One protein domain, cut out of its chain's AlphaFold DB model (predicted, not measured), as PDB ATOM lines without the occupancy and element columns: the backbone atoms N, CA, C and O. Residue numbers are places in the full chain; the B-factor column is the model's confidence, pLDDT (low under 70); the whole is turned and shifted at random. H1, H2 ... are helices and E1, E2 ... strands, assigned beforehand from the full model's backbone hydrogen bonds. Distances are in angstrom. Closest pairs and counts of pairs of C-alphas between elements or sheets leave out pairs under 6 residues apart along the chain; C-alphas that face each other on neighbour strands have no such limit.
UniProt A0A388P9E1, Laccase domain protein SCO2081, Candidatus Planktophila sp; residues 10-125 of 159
ATOM      1  N   GLU A  10     227.887 210.933 285.865       80.62
ATOM      2  CA  GLU A  10     228.148 211.107 287.296       80.62
ATOM      3  C   GLU A  10     227.262 210.237 288.208       80.62
ATOM      4  O   GLU A  10     227.623 209.968 289.356       80.62
ATOM      5  N   PHE A  11     226.135 209.734 287.694       77.06
ATOM      6  CA  PHE A  11     225.253 208.804 288.407       77.06
ATOM      7  C   PHE A  11     225.655 207.332 288.222       77.06
ATOM      8  O   PHE A  11     225.010 206.444 288.780       77.06
ATOM      9  N   GLY A  12     226.744 207.078 287.490       74.50
ATOM     10  CA  GLY A  12     227.201 205.748 287.105       74.50
ATOM     11  C   GLY A  12     226.830 205.406 285.663       74.50
ATOM     12  O   GLY A  12     226.042 206.088 285.012       74.50
ATOM     13  N   SER A  13     227.426 204.330 285.154       76.31
ATOM     14  CA  SER A  13     227.146 203.811 283.815       76.31
ATOM     15  C   SER A  13     226.339 202.524 283.911       76.31
ATOM     16  O   SER A  13     226.710 201.605 284.645       76.31
ATOM     17  N   LEU A  14     225.257 202.444 283.143       76.56
ATOM     18  CA  LEU A  14     224.543 201.192 282.897       76.56
ATOM     19  C   LEU A  14     225.015 200.512 281.601       76.56
ATOM     20  O   LEU A  14     224.294 199.670 281.074       76.56
ATOM     21  N   ALA A  15     226.180 200.882 281.058       74.75
ATOM     22  CA  ALA A  15     226.759 200.214 279.892       74.75
ATOM     23  C   ALA A  15     226.998 198.721 280.160       74.75
ATOM     24  O   ALA A  15     227.180 198.316 281.306       74.75
ATOM     25  N   ASP A  16     226.988 197.916 279.100       71.75
ATOM     26  CA  ASP A  16     227.213 196.478 279.202       71.75
ATOM     27  C   ASP A  16     228.705 196.147 279.439       71.75
ATOM     28  O   ASP A  16     229.562 196.728 278.768       71.75
ATOM     29  N   PRO A  17     229.036 195.211 280.356       73.19
ATOM     30  CA  PRO A  17     228.124 194.533 281.281       73.19
ATOM     31  C   PRO A  17     227.647 195.466 282.403       73.19
ATOM     32  O   PRO A  17     228.436 196.197 283.005       73.19
ATOM     33  N   VAL A  18     226.349 195.411 282.719       76.50
ATOM     34  CA  VAL A  18     225.762 196.307 283.722       76.50
ATOM     35  C   VAL A  18     226.307 195.994 285.115       76.50
ATOM     36  O   VAL A  18     226.112 194.902 285.645       76.50
ATOM     37  N   SER A  19     226.955 196.979 285.737       77.81
ATOM     38  CA  SER A  19     227.409 196.872 287.125       77.81
ATOM     39  C   SER A  19     226.215 196.793 288.082       77.81
ATOM     40  O   SER A  19     225.403 197.722 288.151       77.81
ATOM     41  N   SER A  20     226.143 195.719 288.872       78.06
ATOM     42  CA  SER A  20     225.135 195.541 289.927       78.06
ATOM     43  C   SER A  20     225.115 196.713 290.919       78.06
ATOM     44  O   SER A  20     224.041 197.166 291.309       78.06
ATOM     45  N   GLY A  21     226.283 197.280 291.240       83.88
ATOM     46  CA  GLY A  21     226.402 198.443 292.125       83.88
ATOM     47  C   GLY A  21     225.750 199.715 291.570       83.88
ATOM     48  O   GLY A  21     225.158 200.485 292.329       83.88
ATOM     49  N   ASN A  22     225.784 199.930 290.249       86.00
ATOM     50  CA  ASN A  22     225.129 201.089 289.628       86.00
ATOM     51  C   ASN A  22     223.602 200.937 289.614       86.00
ATOM     52  O   ASN A  22     222.896 201.903 289.908       86.00
ATOM     53  N   ILE A  23     223.086 199.730 289.343       86.44
ATOM     54  CA  ILE A  23     221.644 199.449 289.460       86.44
ATOM     55  C   ILE A  23     221.177 199.683 290.898       86.44
ATOM     56  O   ILE A  23     220.157 200.338 291.108       86.44
ATOM     57  N   GLU A  24     221.922 199.197 291.894       88.31
ATOM     58  CA  GLU A  24     221.565 199.376 293.303       88.31
ATOM     59  C   GLU A  24     221.548 200.859 293.702       88.31
ATOM     60  O   GLU A  24     220.604 201.325 294.347       88.31
ATOM     61  N   ARG A  25     222.554 201.632 293.276       88.06
ATOM     62  CA  ARG A  25     222.619 203.078 293.524       88.06
ATOM     63  C   ARG A  25     221.419 203.814 292.930       88.06
ATOM     64  O   ARG A  25     220.817 204.646 293.609       88.06
ATOM     65  N   LEU A  26     221.061 203.508 291.685       88.31
ATOM     66  CA  LEU A  26     219.906 204.121 291.033       88.31
ATOM     67  C   LEU A  26     218.592 203.672 291.682       88.31
ATOM     68  O   LEU A  26     217.718 204.501 291.906       88.31
ATOM     69  N   SER A  27     218.468 202.398 292.058       90.81
ATOM     70  CA  SER A  27     217.300 201.877 292.776       90.81
ATOM     71  C   SER A  27     217.059 202.646 294.081       90.81
ATOM     72  O   SER A  27     215.938 203.080 294.347       90.81
ATOM     73  N   LYS A  28     218.127 202.935 294.843       91.06
ATOM     74  CA  LYS A  28     218.066 203.785 296.046       91.06
ATOM     75  C   LYS A  28     217.638 205.222 295.728       91.06
ATOM     76  O   LYS A  28     216.814 205.774 296.446       91.06
ATOM     77  N   LEU A  29     218.149 205.812 294.643       88.88
ATOM     78  CA  LEU A  29     217.788 207.172 294.216       88.88
ATOM     79  C   LEU A  29     216.308 207.289 293.807       88.88
ATOM     80  O   LEU A  29     215.644 208.276 294.123       88.88
ATOM     81  N   VAL A  30     215.790 206.283 293.100       90.12
ATOM     82  CA  VAL A  30     214.395 206.238 292.628       90.12
ATOM     83  C   VAL A  30     213.442 205.705 293.710       90.12
ATOM     84  O   VAL A  30     212.228 205.888 293.606       90.12
ATOM     85  N   ALA A  31     213.994 205.098 294.766       92.81
ATOM     86  CA  ALA A  31     213.289 204.365 295.814       92.81
ATOM     87  C   ALA A  31     212.408 203.224 295.267       92.81
ATOM     88  O   ALA A  31     211.332 202.960 295.803       92.81
ATOM     89  N   LYS A  32     212.844 202.578 294.173       93.25
ATOM     90  CA  LYS A  32     212.147 201.463 293.511       93.25
ATOM     91  C   LYS A  32     213.129 200.533 292.798       93.25
ATOM     92  O   LYS A  32     214.101 201.033 292.231       93.25
ATOM     93  N   PRO A  33     212.826 199.224 292.711       93.88
ATOM     94  CA  PRO A  33     213.497 198.322 291.785       93.88
ATOM     95  C   PRO A  33     213.507 198.882 290.360       93.88
ATOM     96  O   PRO A  33     212.487 199.369 289.862       93.88
ATOM     97  N   ILE A  34     214.660 198.785 289.703       93.25
ATOM     98  CA  ILE A  34     214.835 199.221 288.319       93.25
ATOM     99  C   ILE A  34     214.811 198.003 287.409       93.25
ATOM    100  O   ILE A  34     215.652 197.113 287.526       93.25
ATOM    101  N   GLN A  35     213.872 198.001 286.471       95.75
ATOM    102  CA  GLN A  35     213.870 197.089 285.343       95.75
ATOM    103  C   GLN A  35     214.730 197.671 284.216       95.75
ATOM    104  O   GLN A  35     214.543 198.820 283.814       95.75
ATOM    105  N   ILE A  36     215.619 196.846 283.667       94.75
ATOM    106  CA  ILE A  36     216.392 197.125 282.447       94.75
ATOM    107  C   ILE A  36     216.012 196.140 281.334       94.75
ATOM    108  O   ILE A  36     215.329 195.148 281.585       94.75
ATOM    109  N   MET A  37     216.486 196.387 280.114       95.31
ATOM    110  CA  MET A  37     216.307 195.504 278.956       95.31
ATOM    111  C   MET A  37     217.612 195.339 278.170       95.31
ATOM    112  O   MET A  37     218.511 196.184 278.232       95.31
ATOM    113  N   THR A  38     217.692 194.254 277.408       95.56
ATOM    114  CA  THR A  38     218.744 193.997 276.424       95.56
ATOM    115  C   THR A  38     218.321 194.618 275.091       95.56
ATOM    116  O   THR A  38     217.472 194.076 274.389       95.56
ATOM    117  N   GLN A  39     218.894 195.776 274.758       95.31
ATOM    118  CA  GLN A  39     218.523 196.581 273.586       95.31
ATOM    119  C   GLN A  39     219.229 196.080 272.326       95.31
ATOM    120  O   GLN A  39     220.455 195.956 272.317       95.31
ATOM    121  N   ASN A  40     218.479 195.839 271.248       95.44
ATOM    122  CA  ASN A  40     219.026 195.342 269.980       95.44
ATOM    123  C   ASN A  40     218.717 196.264 268.783       95.44
ATOM    124  O   ASN A  40     218.992 195.894 267.640       95.44
ATOM    125  N   HIS A  41     218.215 197.480 269.038       93.94
ATOM    126  CA  HIS A  41     217.753 198.442 268.027       93.94
ATOM    127  C   HIS A  41     216.595 197.910 267.158       93.94
ATOM    128  O   HIS A  41     216.411 198.345 266.014       93.94
ATOM    129  N   GLY A  42     215.832 196.956 267.690       95.00
ATOM    130  CA  GLY A  42     214.634 196.387 267.100       95.00
ATOM    131  C   GLY A  42     213.389 197.200 267.444       95.00
ATOM    132  O   GLY A  42     213.418 198.426 267.546       95.00
ATOM    133  N   ASN A  43     212.260 196.507 267.570       97.44
ATOM    134  CA  ASN A  43     210.960 197.108 267.878       97.44
ATOM    135  C   ASN A  43     210.119 196.294 268.863       97.44
ATOM    136  O   ASN A  43     208.907 196.511 268.972       97.44
ATOM    137  N   GLN A  44     210.752 195.337 269.540       98.31
ATOM    138  CA  GLN A  44     210.084 194.488 270.510       98.31
ATOM    139  C   GLN A  44     209.710 195.314 271.744       98.31
ATOM    140  O   GLN A  44     210.526 196.078 272.268       98.31
ATOM    141  N   VAL A  45     208.465 195.142 272.191       98.69
ATOM    142  CA  VAL A  45     207.910 195.779 273.387       98.69
ATOM    143  C   VAL A  45     207.655 194.696 274.427       98.69
ATOM    144  O   VAL A  45     206.871 193.780 274.180       98.69
ATOM    145  N   SER A  46     208.272 194.809 275.598       98.62
ATOM    146  CA  SER A  46     208.009 193.913 276.727       98.62
ATOM    147  C   SER A  46     207.041 194.553 277.718       98.62
ATOM    148  O   SER A  46     207.226 195.694 278.143       98.62
ATOM    149  N   VAL A  47     206.009 193.810 278.112       98.50
ATOM    150  CA  VAL A  47     205.139 194.187 279.233       98.50
ATOM    151  C   VAL A  47     205.784 193.687 280.520       98.50
ATOM    152  O   VAL A  47     206.081 192.502 280.637       98.50
ATOM    153  N   ILE A  48     206.018 194.592 281.466       98.31
ATOM    154  CA  ILE A  48     206.694 194.298 282.729       98.31
ATOM    155  C   ILE A  48     205.700 194.495 283.868       98.31
ATOM    156  O   ILE A  48     205.327 195.621 284.191       98.31
ATOM    157  N   GLU A  49     205.274 193.407 284.495       95.25
ATOM    158  CA  GLU A  49     204.400 193.457 285.677       95.25
ATOM    159  C   GLU A  49     205.208 193.416 286.978       95.25
ATOM    160  O   GLU A  49     204.876 194.086 287.957       95.25
ATOM    161  N   GLN A  50     206.323 192.692 286.943       94.56
ATOM    162  CA  GLN A  50     207.267 192.501 288.036       94.56
ATOM    163  C   GLN A  50     208.697 192.443 287.481       94.56
ATOM    164  O   GLN A  50     208.860 192.193 286.282       94.56
ATOM    165  N   PRO A  51     209.730 192.673 288.312       93.50
ATOM    166  CA  PRO A  51     211.110 192.601 287.856       93.50
ATOM    167  C   PRO A  51     211.449 191.235 287.243       93.50
ATOM    168  O   PRO A  51     211.175 190.193 287.838       93.50
ATOM    169  N   ILE A  52     212.071 191.247 286.067       94.81
ATOM    170  CA  ILE A  52     212.539 190.061 285.339       94.81
ATOM    171  C   ILE A  52     213.975 190.260 284.849       94.81
ATOM    172  O   ILE A  52     214.469 191.387 284.757       94.81
ATOM    173  N   SER A  53     214.647 189.164 284.493       92.31
ATOM    174  CA  SER A  53     215.965 189.246 283.854       92.31
ATOM    175  C   SER A  53     215.855 189.942 282.495       92.31
ATOM    176  O   SER A  53     214.950 189.627 281.724       92.31
ATOM    177  N   ALA A  54     216.759 190.890 282.238       92.44
ATOM    178  CA  ALA A  54     216.739 191.872 281.152       92.44
ATOM    179  C   ALA A  54     216.226 191.318 279.799       92.44
ATOM    180  O   ALA A  54     217.019 190.763 279.027       92.44
ATOM    181  N   PRO A  55     214.928 191.484 279.470       96.62
ATOM    182  CA  PRO A  55     214.356 190.914 278.256       96.62
ATOM    183  C   PRO A  55     214.977 191.569 277.022       96.62
ATOM    184  O   PRO A  55     215.369 192.735 277.069       96.62
ATOM    185  N   VAL A  56     215.051 190.838 275.909       97.38
ATOM    186  CA  VAL A  56     215.467 191.416 274.623       97.38
ATOM    187  C   VAL A  56     214.341 192.304 274.096       97.38
ATOM    188  O   VAL A  56     213.297 191.799 273.681       97.38
ATOM    189  N   ALA A  57     214.537 193.619 274.168       97.94
ATOM    190  CA  ALA A  57     213.545 194.622 273.802       97.94
ATOM    191  C   ALA A  57     214.173 196.008 273.611       97.94
ATOM    192  O   ALA A  57     215.225 196.314 274.171       97.94
ATOM    193  N   ASP A  58     213.461 196.873 272.889       98.38
ATOM    194  CA  ASP A  58     213.775 198.305 272.765       98.38
ATOM    195  C   ASP A  58     212.655 199.184 273.340       98.38
ATOM    196  O   ASP A  58     212.728 200.411 273.310       98.38
ATOM    197  N   ALA A  59     211.619 198.575 273.914       98.62
ATOM    198  CA  ALA A  59     210.621 199.257 274.714       98.62
ATOM    199  C   ALA A  59     210.149 198.364 275.856       98.62
ATOM    200  O   ALA A  59     209.934 197.163 275.689       98.62
ATOM    201  N   MET A  60     209.888 198.979 277.001       98.75
ATOM    202  CA  MET A  60     209.165 198.347 278.096       98.75
ATOM    203  C   MET A  60     207.947 199.176 278.454       98.75
ATOM    204  O   MET A  60     208.016 200.405 278.444       98.75
ATOM    205  N   VAL A  61     206.857 198.507 278.817       98.69
ATOM    206  CA  VAL A  61     205.636 199.134 279.330       98.69
ATOM    207  C   VAL A  61     205.229 198.486 280.646       98.69
ATOM    208  O   VAL A  61     205.459 197.295 280.852       98.69
ATOM    209  N   SER A  62     204.601 199.245 281.539       98.19
ATOM    210  CA  SER A  62     204.117 198.707 282.810       98.19
ATOM    211  C   SER A  62     202.920 199.474 283.354       98.19
ATOM    212  O   SER A  62     202.859 200.700 283.247       98.19
ATOM    213  N   CYS A  63     202.005 198.741 283.991       97.56
ATOM    214  CA  CYS A  63     200.955 199.290 284.855       97.56
ATOM    215  C   CYS A  63     201.353 199.287 286.343       97.56
ATOM    216  O   CYS A  63     200.635 199.836 287.181       97.56
ATOM    217  N   SER A  64     202.472 198.641 286.690       95.94
ATOM    218  CA  SER A  64     202.911 198.478 288.071       95.94
ATOM    219  C   SER A  64     203.493 199.779 288.609       95.94
ATOM    220  O   SER A  64     204.346 200.420 287.993       95.94
ATOM    221  N   LYS A  65     203.038 200.167 289.801       93.56
ATOM    222  CA  LYS A  65     203.595 201.305 290.541       93.56
ATOM    223  C   LYS A  65     204.822 200.914 291.357       93.56
ATOM    224  O   LYS A  65     205.483 201.813 291.867       93.56
ATOM    225  N   GLU A  66     205.165 199.635 291.426       94.44
ATOM    226  CA  GLU A  66     206.242 199.126 292.281       94.44
ATOM    227  C   GLU A  66     207.590 199.035 291.560       94.44
ATOM    228  O   GLU A  66     208.603 198.744 292.186       94.44
ATOM    229  N   ILE A  67     207.633 199.322 290.256       94.31
ATOM    230  CA  ILE A  67     208.854 199.248 289.448       94.31
ATOM    231  C   ILE A  67     209.134 200.565 288.722       94.31
ATOM    232  O   ILE A  67     208.224 201.325 288.382       94.31
ATOM    233  N   ALA A  68     210.412 200.829 288.472       95.38
ATOM    234  CA  ALA A  68     210.872 201.864 287.559       95.38
ATOM    235  C   ALA A  68     211.419 201.211 286.284       95.38
ATOM    236  O   ALA A  68     212.180 200.249 286.356       95.38
ATOM    237  N   LEU A  69     211.042 201.730 285.116       96.69
ATOM    238  CA  LEU A  69     211.568 201.266 283.831       96.69
ATOM    239  C   LEU A  69     212.759 202.136 283.430       96.69
ATOM    240  O   LEU A  69     212.651 203.362 283.442       96.69
ATOM    241  N   ALA A  70     213.869 201.510 283.044       94.75
ATOM    242  CA  ALA A  70     215.051 202.204 282.560       94.75
ATOM    243  C   ALA A  70     215.368 201.822 281.111       94.75
ATOM    244  O   ALA A  70     215.380 200.650 280.733       94.75
ATOM    245  N   VAL A  71     215.677 202.845 280.318       94.69
ATOM    246  CA  VAL A  71     216.270 202.726 278.988       94.69
ATOM    247  C   VAL A  71     217.673 203.313 279.023       94.69
ATOM    248  O   VAL A  71     217.919 204.310 279.702       94.69
ATOM    249  N   ARG A  72     218.598 202.694 278.293       92.19
ATOM    250  CA  ARG A  72     219.989 203.130 278.197       92.19
ATOM    251  C   ARG A  72     220.224 203.747 276.831       92.19
ATOM    252  O   ARG A  72     219.766 203.212 275.827       92.19
ATOM    253  N   VAL A  73     220.947 204.855 276.786       90.69
ATOM    254  CA  VAL A  73     221.292 205.512 275.526       90.69
ATOM    255  C   VAL A  73     222.731 205.998 275.547       90.69
ATOM    256  O   VAL A  73     223.227 206.470 276.568       90.69
ATOM    257  N   ALA A  74     223.367 205.897 274.389       87.06
ATOM    258  CA  ALA A  74     224.499 206.706 273.976       87.06
ATOM    259  C   ALA A  74     224.128 207.186 272.569       87.06
ATOM    260  O   ALA A  74     223.933 206.362 271.679       87.06
ATOM    261  N   ASP A  75     223.880 208.486 272.424       90.69
ATOM    262  CA  ASP A  75     223.378 209.163 271.215       90.69
ATOM    263  C   ASP A  75     221.929 208.860 270.798       90.69
ATOM    264  O   ASP A  75     221.218 209.782 270.397       90.69
ATOM    265  N   CYS A  76     221.451 207.618 270.927       93.81
ATOM    266  CA  CYS A  76     220.067 207.253 270.598       93.81
ATOM    267  C   CYS A  76     219.037 208.037 271.427       93.81
ATOM    268  O   CYS A  76     219.331 208.485 272.533       93.81
ATOM    269  N   LEU A  77     217.812 208.180 270.911       94.44
ATOM    270  CA  LEU A  77     216.768 208.986 271.544       94.44
ATOM    271  C   LEU A  77     216.048 208.186 272.646       94.44
ATOM    272  O   LEU A  77     215.373 207.200 272.334       94.44
ATOM    273  N   PRO A  78     216.137 208.586 273.930       96.44
ATOM    274  CA  PRO A  78     215.322 208.000 274.984       96.44
ATOM    275  C   PRO A  78     213.953 208.688 275.004       96.44
ATOM    276  O   PRO A  78     213.850 209.905 275.188       96.44
ATOM    277  N   LEU A  79     212.892 207.908 274.833       98.00
ATOM    278  CA  LEU A  79     211.514 208.388 274.895       98.00
ATOM    279  C   LEU A  79     210.826 207.771 276.112       98.00
ATOM    280  O   LEU A  79     210.632 206.556 276.187       98.00
ATOM    281  N   LEU A  80     210.450 208.619 277.066       98.25
ATOM    282  CA  LEU A  80     209.645 208.215 278.211       98.25
ATOM    283  C   LEU A  80     208.190 208.577 277.941       98.25
ATOM    284  O   LEU A  80     207.889 209.715 277.583       98.25
ATOM    285  N   LEU A  81     207.290 207.618 278.119       98.31
ATOM    286  CA  LEU A  81     205.858 207.811 277.924       98.31
ATOM    287  C   LEU A  81     205.132 207.551 279.237       98.31
ATOM    288  O   LEU A  81     205.490 206.641 279.985       98.31
ATOM    289  N   TYR A  82     204.078 208.309 279.510       98.12
ATOM    290  CA  TYR A  82     203.214 208.030 280.648       98.12
ATOM    291  C   TYR A  82     201.762 208.432 280.388       98.12
ATOM    292  O   TYR A  82     201.464 209.372 279.661       98.12
ATOM    293  N   SER A  83     200.868 207.696 281.034       97.31
ATOM    294  CA  SER A  83     199.444 207.966 281.229       97.31
ATOM    295  C   SER A  83     199.163 207.909 282.739       97.31
ATOM    296  O   SER A  83     200.060 207.663 283.549       97.31
ATOM    297  N   ASN A  84     197.911 208.097 283.147       94.88
ATOM    298  CA  ASN A  84     197.496 207.992 284.550       94.88
ATOM    299  C   ASN A  84     197.813 206.621 285.182       94.88
ATOM    300  O   ASN A  84     198.039 206.534 286.389       94.88
ATOM    301  N   ASN A  85     197.815 205.559 284.373       95.31
ATOM    302  CA  ASN A  85     197.886 204.162 284.806       95.31
ATOM    303  C   ASN A  85     198.992 203.333 284.132       95.31
ATOM    304  O   ASN A  85     199.190 202.195 284.538       95.31
ATOM    305  N   VAL A  86     199.691 203.867 283.125       97.88
ATOM    306  CA  VAL A  86     200.707 203.125 282.359       97.88
ATOM    307  C   VAL A  86     201.933 204.002 282.146       97.88
ATOM    308  O   VAL A  86     201.791 205.177 281.807       97.88
ATOM    309  N   ILE A  87     203.124 203.434 282.300       98.06
ATOM    310  CA  ILE A  87     204.403 204.061 281.945       98.06
ATOM    311  C   ILE A  87     205.115 203.244 280.867       98.06
ATOM    312  O   ILE A  87     204.899 202.036 280.760       98.06
ATOM    313  N   ALA A  88     205.986 203.890 280.096       98.50
ATOM    314  CA  ALA A  88     206.896 203.225 279.179       98.50
ATOM    315  C   ALA A  88     208.265 203.909 279.134       98.50
ATOM    316  O   ALA A  88     208.368 205.133 279.250       98.50
ATOM    317  N   ALA A  89     209.300 203.106 278.904       98.38
ATOM    318  CA  ALA A  89     210.641 203.566 278.569       98.38
ATOM    319  C   ALA A  89     211.035 202.956 277.220       98.38
ATOM    320  O   ALA A  89     210.954 201.737 277.051       98.38
ATOM    321  N   VAL A  90     211.420 203.799 276.262       98.62
ATOM    322  CA  VAL A  90     211.625 203.406 274.864       98.62
ATOM    323  C   VAL A  90     212.995 203.865 274.373       98.62
ATOM    324  O   VAL A  90     213.355 205.037 274.494       98.62
ATOM    325  N   HIS A  91     213.747 202.927 273.801       97.94
ATOM    326  CA  HIS A  91     215.003 203.141 273.102       97.94
ATOM    327  C   HIS A  91     214.726 203.389 271.620       97.94
ATOM    328  O   HIS A  91     214.426 202.465 270.865       97.94
ATOM    329  N   VAL A  92     214.834 204.640 271.182       96.50
ATOM    330  CA  VAL A  92     214.601 205.012 269.786       96.50
ATOM    331  C   VAL A  92     215.940 205.306 269.114       96.50
ATOM    332  O   VAL A  92     216.343 206.452 268.921       96.50
ATOM    333  N   GLY A  93     216.655 204.241 268.755       92.75
ATOM    334  CA  GLY A  93     217.757 204.337 267.798       92.75
ATOM    335  C   GLY A  93     217.242 204.495 266.364       92.75
ATOM    336  O   GLY A  93     216.058 204.293 266.094       92.75
ATOM    337  N   ARG A  94     218.128 204.786 265.407       92.38
ATOM    338  CA  ARG A  94     217.748 204.957 263.990       92.38
ATOM    339  C   ARG A  94     216.984 203.755 263.419       92.38
ATOM    340  O   ARG A  94     215.934 203.931 262.812       92.38
ATOM    341  N   LYS A  95     217.475 202.530 263.642       93.25
ATOM    342  CA  LYS A  95     216.757 201.311 263.222       93.25
ATOM    343  C   LYS A  95     215.420 201.169 263.955       93.25
ATOM    344  O   LYS A  95     214.422 200.850 263.326       93.25
ATOM    345  N   GLY A  96     215.372 201.483 265.251       93.69
ATOM    346  CA  GLY A  96     214.136 201.472 266.041       93.69
ATOM    347  C   GLY A  96     213.080 202.460 265.531       93.69
ATOM    348  O   GLY A  96     211.897 202.122 265.504       93.69
ATOM    349  N   LEU A  97     213.496 203.644 265.062       93.75
ATOM    350  CA  LEU A  97     212.627 204.615 264.384       93.75
ATOM    351  C   LEU A  97     212.013 204.011 263.116       93.75
ATOM    352  O   LEU A  97     210.795 204.040 262.947       93.75
ATOM    353  N   MET A  98     212.839 203.420 262.250       95.12
ATOM    354  CA  MET A  98     212.363 202.761 261.026       95.12
ATOM    355  C   MET A  98     211.451 201.568 261.338       95.12
ATOM    356  O   MET A  98     210.430 201.377 260.684       95.12
ATOM    357  N   ASN A  99     211.750 200.832 262.410       95.62
ATOM    358  CA  ASN A  99     210.960 199.695 262.881       95.62
ATOM    359  C   ASN A  99     209.741 200.095 263.741       95.62
ATOM    360  O   ASN A  99     209.053 199.216 264.266       95.62
ATOM    361  N   GLN A 100     209.469 201.397 263.889       97.19
ATOM    362  CA  GLN A 100     208.304 201.960 264.580       97.19
ATOM    363  C   GLN A 100     208.186 201.590 266.073       97.19
ATOM    364  O   GLN A 100     207.084 201.494 266.614       97.19
ATOM    365  N   VAL A 101     209.308 201.431 266.787       98.44
ATOM    366  CA  VAL A 101     209.310 201.014 268.208       98.44
ATOM    367  C   VAL A 101     208.461 201.920 269.113       98.44
ATOM    368  O   VAL A 101     207.736 201.431 269.979       98.44
ATOM    369  N   ALA A 102     208.474 203.237 268.879       98.00
ATOM    370  CA  ALA A 102     207.663 204.188 269.640       98.00
ATOM    371  C   ALA A 102     206.157 204.006 269.386       98.00
ATOM    372  O   ALA A 102     205.358 204.062 270.322       98.00
ATOM    373  N   VAL A 103     205.766 203.732 268.136       98.06
ATOM    374  CA  VAL A 103     204.368 203.456 267.768       98.06
ATOM    375  C   VAL A 103     203.905 202.158 268.426       98.06
ATOM    376  O   VAL A 103     202.828 202.120 269.022       98.06
ATOM    377  N   ASN A 104     204.748 201.122 268.405       98.62
ATOM    378  CA  ASN A 104     204.467 199.848 269.063       98.62
ATOM    379  C   ASN A 104     204.296 200.017 270.579       98.62
ATOM    380  O   ASN A 104     203.369 199.448 271.159       98.62
ATOM    381  N   ALA A 105     205.140 200.831 271.221       98.75
ATOM    382  CA  ALA A 105     205.024 201.134 272.645       98.75
ATOM    383  C   ALA A 105     203.693 201.836 272.968       98.75
ATOM    384  O   ALA A 105     202.973 201.396 273.862       98.75
ATOM    385  N   VAL A 106     203.310 202.864 272.198       98.75
ATOM    386  CA  VAL A 106     202.019 203.561 272.356       98.75
ATOM    387  C   VAL A 106     200.840 202.607 272.152       98.75
ATOM    388  O   VAL A 106     199.893 202.618 272.942       98.75
ATOM    389  N   ALA A 107     200.893 201.751 271.128       98.69
ATOM    390  CA  ALA A 107     199.860 200.752 270.880       98.69
ATOM    391  C   ALA A 107     199.721 199.786 272.065       98.69
ATOM    392  O   ALA A 107     198.605 199.496 272.499       98.69
ATOM    393  N   GLN A 108     200.841 199.335 272.636       98.75
ATOM    394  CA  GLN A 108     200.821 198.471 273.811       98.75
ATOM    395  C   GLN A 108     200.294 199.199 275.055       98.75
ATOM    396  O   GLN A 108     199.484 198.633 275.786       98.75
ATOM    397  N   MET A 109     200.660 200.466 275.273       98.69
ATOM    398  CA  MET A 109     200.089 201.272 276.357       98.69
ATOM    399  C   MET A 109     198.566 201.403 276.226       98.69
ATOM    400  O   MET A 109     197.851 201.263 277.216       98.69
ATOM    401  N   ARG A 110     198.050 201.624 275.008       98.56
ATOM    402  CA  ARG A 110     196.601 201.699 274.747       98.56
ATOM    403  C   ARG A 110     195.888 200.377 275.018       98.56
ATOM    404  O   ARG A 110     194.819 200.392 275.619       98.56
ATOM    405  N   LYS A 111     196.490 199.239 274.650       98.50
ATOM    406  CA  LYS A 111     195.967 197.904 275.008       98.50
ATOM    407  C   LYS A 111     195.862 197.715 276.525       98.50
ATOM    408  O   LYS A 111     194.942 197.057 276.989       98.50
ATOM    409  N   LEU A 112     196.763 198.337 277.286       98.06
ATOM    410  CA  LEU A 112     196.753 198.366 278.754       98.06
ATOM    411  C   LEU A 112     195.839 199.463 279.344       98.06
ATOM    412  O   LEU A 112     195.855 199.720 280.547       98.06
ATOM    413  N   GLY A 113     195.030 200.123 278.512       98.06
ATOM    414  CA  GLY A 113     194.035 201.104 278.940       98.06
ATOM    415  C   GLY A 113     194.555 202.535 279.089       98.06
ATOM    416  O   GLY A 113     193.874 203.358 279.700       98.06
ATOM    417  N   ALA A 114     195.739 202.863 278.560       97.94
ATOM    418  CA  ALA A 114     196.184 204.253 278.484       97.94
ATOM    419  C   ALA A 114     195.302 205.058 277.513       97.94
ATOM    420  O   ALA A 114     195.051 204.619 276.389       97.94
ATOM    421  N   LYS A 115     194.862 206.248 277.939       95.81
ATOM    422  CA  LYS A 115     194.058 207.172 277.122       95.81
ATOM    423  C   LYS A 115     194.907 208.358 276.676       95.81
ATOM    424  O   LYS A 115     195.382 208.386 275.545       95.81
ATOM    425  N   GLU A 116     195.172 209.264 277.613       97.00
ATOM    426  CA  GLU A 116     196.038 210.423 277.421       97.00
ATOM    427  C   GLU A 116     197.487 210.028 277.698       97.00
ATOM    428  O   GLU A 116     197.858 209.741 278.837       97.00
ATOM    429  N   ILE A 117     198.300 209.977 276.642       98.19
ATOM    430  CA  ILE A 117     199.713 209.600 276.724       98.19
ATOM    431  C   ILE A 117     200.555 210.852 276.510       98.19
ATOM    432  O   ILE A 117     200.537 211.451 275.438       98.19
ATOM    433  N   THR A 118     201.323 211.222 277.529       98.12
ATOM    434  CA  THR A 118     202.354 212.256 277.428       98.12
ATOM    435  C   THR A 118     203.696 211.605 277.127       98.12
ATOM    436  O   THR A 118     204.048 210.599 277.744       98.12
ATOM    437  N   GLY A 119     204.447 212.184 276.191       97.25
ATOM    438  CA  GLY A 119     205.809 211.770 275.870       97.25
ATOM    439  C   GLY A 119     206.829 212.838 276.240       97.25
ATOM    440  O   GLY A 119     206.609 214.023 275.997       97.25
ATOM    441  N   VAL A 120     207.956 212.412 276.805       97.38
ATOM    442  CA  VAL A 120     209.106 213.261 277.120       97.38
ATOM    443  C   VAL A 120     210.338 212.681 276.442       97.38
ATOM    444  O   VAL A 120     210.711 211.529 276.675       97.38
ATOM    445  N   VAL A 121     210.963 213.496 275.598       95.56
ATOM    446  CA  VAL A 121     212.219 213.170 274.921       95.56
ATOM    447  C   VAL A 121     213.375 213.587 275.822       95.56
ATOM    448  O   VAL A 121     213.462 214.750 276.216       95.56
ATOM    449  N   GLY A 122     214.245 212.640 276.165       93.62
ATOM    450  CA  GLY A 122     215.431 212.916 276.972       93.62
ATOM    451  C   GLY A 122     216.649 213.360 276.159       93.62
ATOM    452  O   GLY A 122     216.564 213.514 274.936       93.62
ATOM    453  N   PRO A 123     217.800 213.545 276.827       92.38
ATOM    454  CA  PRO A 123     219.061 213.883 276.172       92.38
ATOM    455  C   PRO A 123     219.445 212.855 275.098       92.38
ATOM    456  O   PRO A 123     219.389 211.651 275.344       92.38
ATOM    457  N   HIS A 124     219.825 213.340 273.918       92.75
ATOM    458  CA  HIS A 124     220.222 212.544 272.753       92.75
ATOM    459  C   HIS A 124     221.126 213.377 271.837       92.75
ATOM    460  O   HIS A 124     221.281 214.585 272.047       92.75
ATOM    461  N   ILE A 125     221.725 212.744 270.825       90.50
ATOM    462  CA  ILE A 125     222.594 213.454 269.885       90.50
ATOM    463  C   ILE A 125     221.817 214.535 269.129       90.50
ATOM    464  O   ILE A 125     220.699 214.325 268.655       90.50
TER     465      ILE A 125
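What this domain is: This is residues 10 to 125 of the 159 residues of the protein "Laccase domain protein SCO2081" of Candidatus Planktophila sp (UniProt A0A388P9E1). A twisted five-stranded sheet has H3 packed along one face, while on the side of its other face unnamed loops lie between the sheet and H1, which is set off at the far end of the longest axis. The small helix H2 sits near one end of the sheet, between E4 and H3 along the chain. The printed part has 116 residues, in the order H1 E1 E2 E3 E4 H2 H3 E5, and the mixed sheet runs E1 E2 E4 E3 E5. The class is mixed, helices and strands, with under half of the residues in named elements. The whole is compact, with a radius of gyration of the C-alphas of 13.3 A and spans of 36 by 30 by 23 A.

Where its parts are: In the sheet, E3 is residues 77 to 82, 16.4 A long, and E4 is residues 87 to 92, 15.9 A long. E1 is residues 45 to 47, E2 residues 59 to 62 and E5 residues 118 to 121, where C-alpha 121 stands at (212.219, 213.170, 274.921). H3 is residues 101 to 111, 15.3 A long, beginning at C-alpha 101 (209.310, 201.014, 268.208). H2 is residues 94 to 98. H1 is residues 20 to 30, 15.4 A long, with C-alpha 20 at (225.135, 195.541, 289.927).

How they stand to each other: E3 and E4 form an antiparallel hairpin, with N 79 and O 90 2.9 A apart, within hydrogen-bond range. E2 and E4 are antiparallel, with N 60 and O 89 at 3.0 A. E1 and E2 are parallel, with N 46 and O 59 at 2.9 A. E3 and E5 are antiparallel, with N 80 and O 120 at 2.9 A. E1 and E5 are the edge strands. H3 is on the sheet at a height over the sheet of 7.9 A, making two layers, helix on one face of a sheet. It lies over E2 and E4, along the strands, at 11 degrees to E4 on the local plane; the closest C-alphas of E2 and H3 are those of Ala 59 and Ala 105, 6.3 A apart. E4, H2 H3 and E5 make a split strand-helix-strand unit, two strands running the same way with E3 between them, and its crossover is right-handed. H2 only grazes the sheet. H1 is not on the sheet, and H1 and H3 are apart. In H1, H2 and H3 every O i to N i+4 pair is within hydrogen-bond range.

The domain as a whole: The two C-alphas farthest apart, those of Glu 10 and Lys 111, are 36.9 A apart. The links H1 to E1, E1 to E2 and E2 to E3 are long, and residues 34 to 35 pair with residues 68 to 69, parallel. The printed part has no cut, its mean pLDDT is 93.4, and no printed residue is under 70.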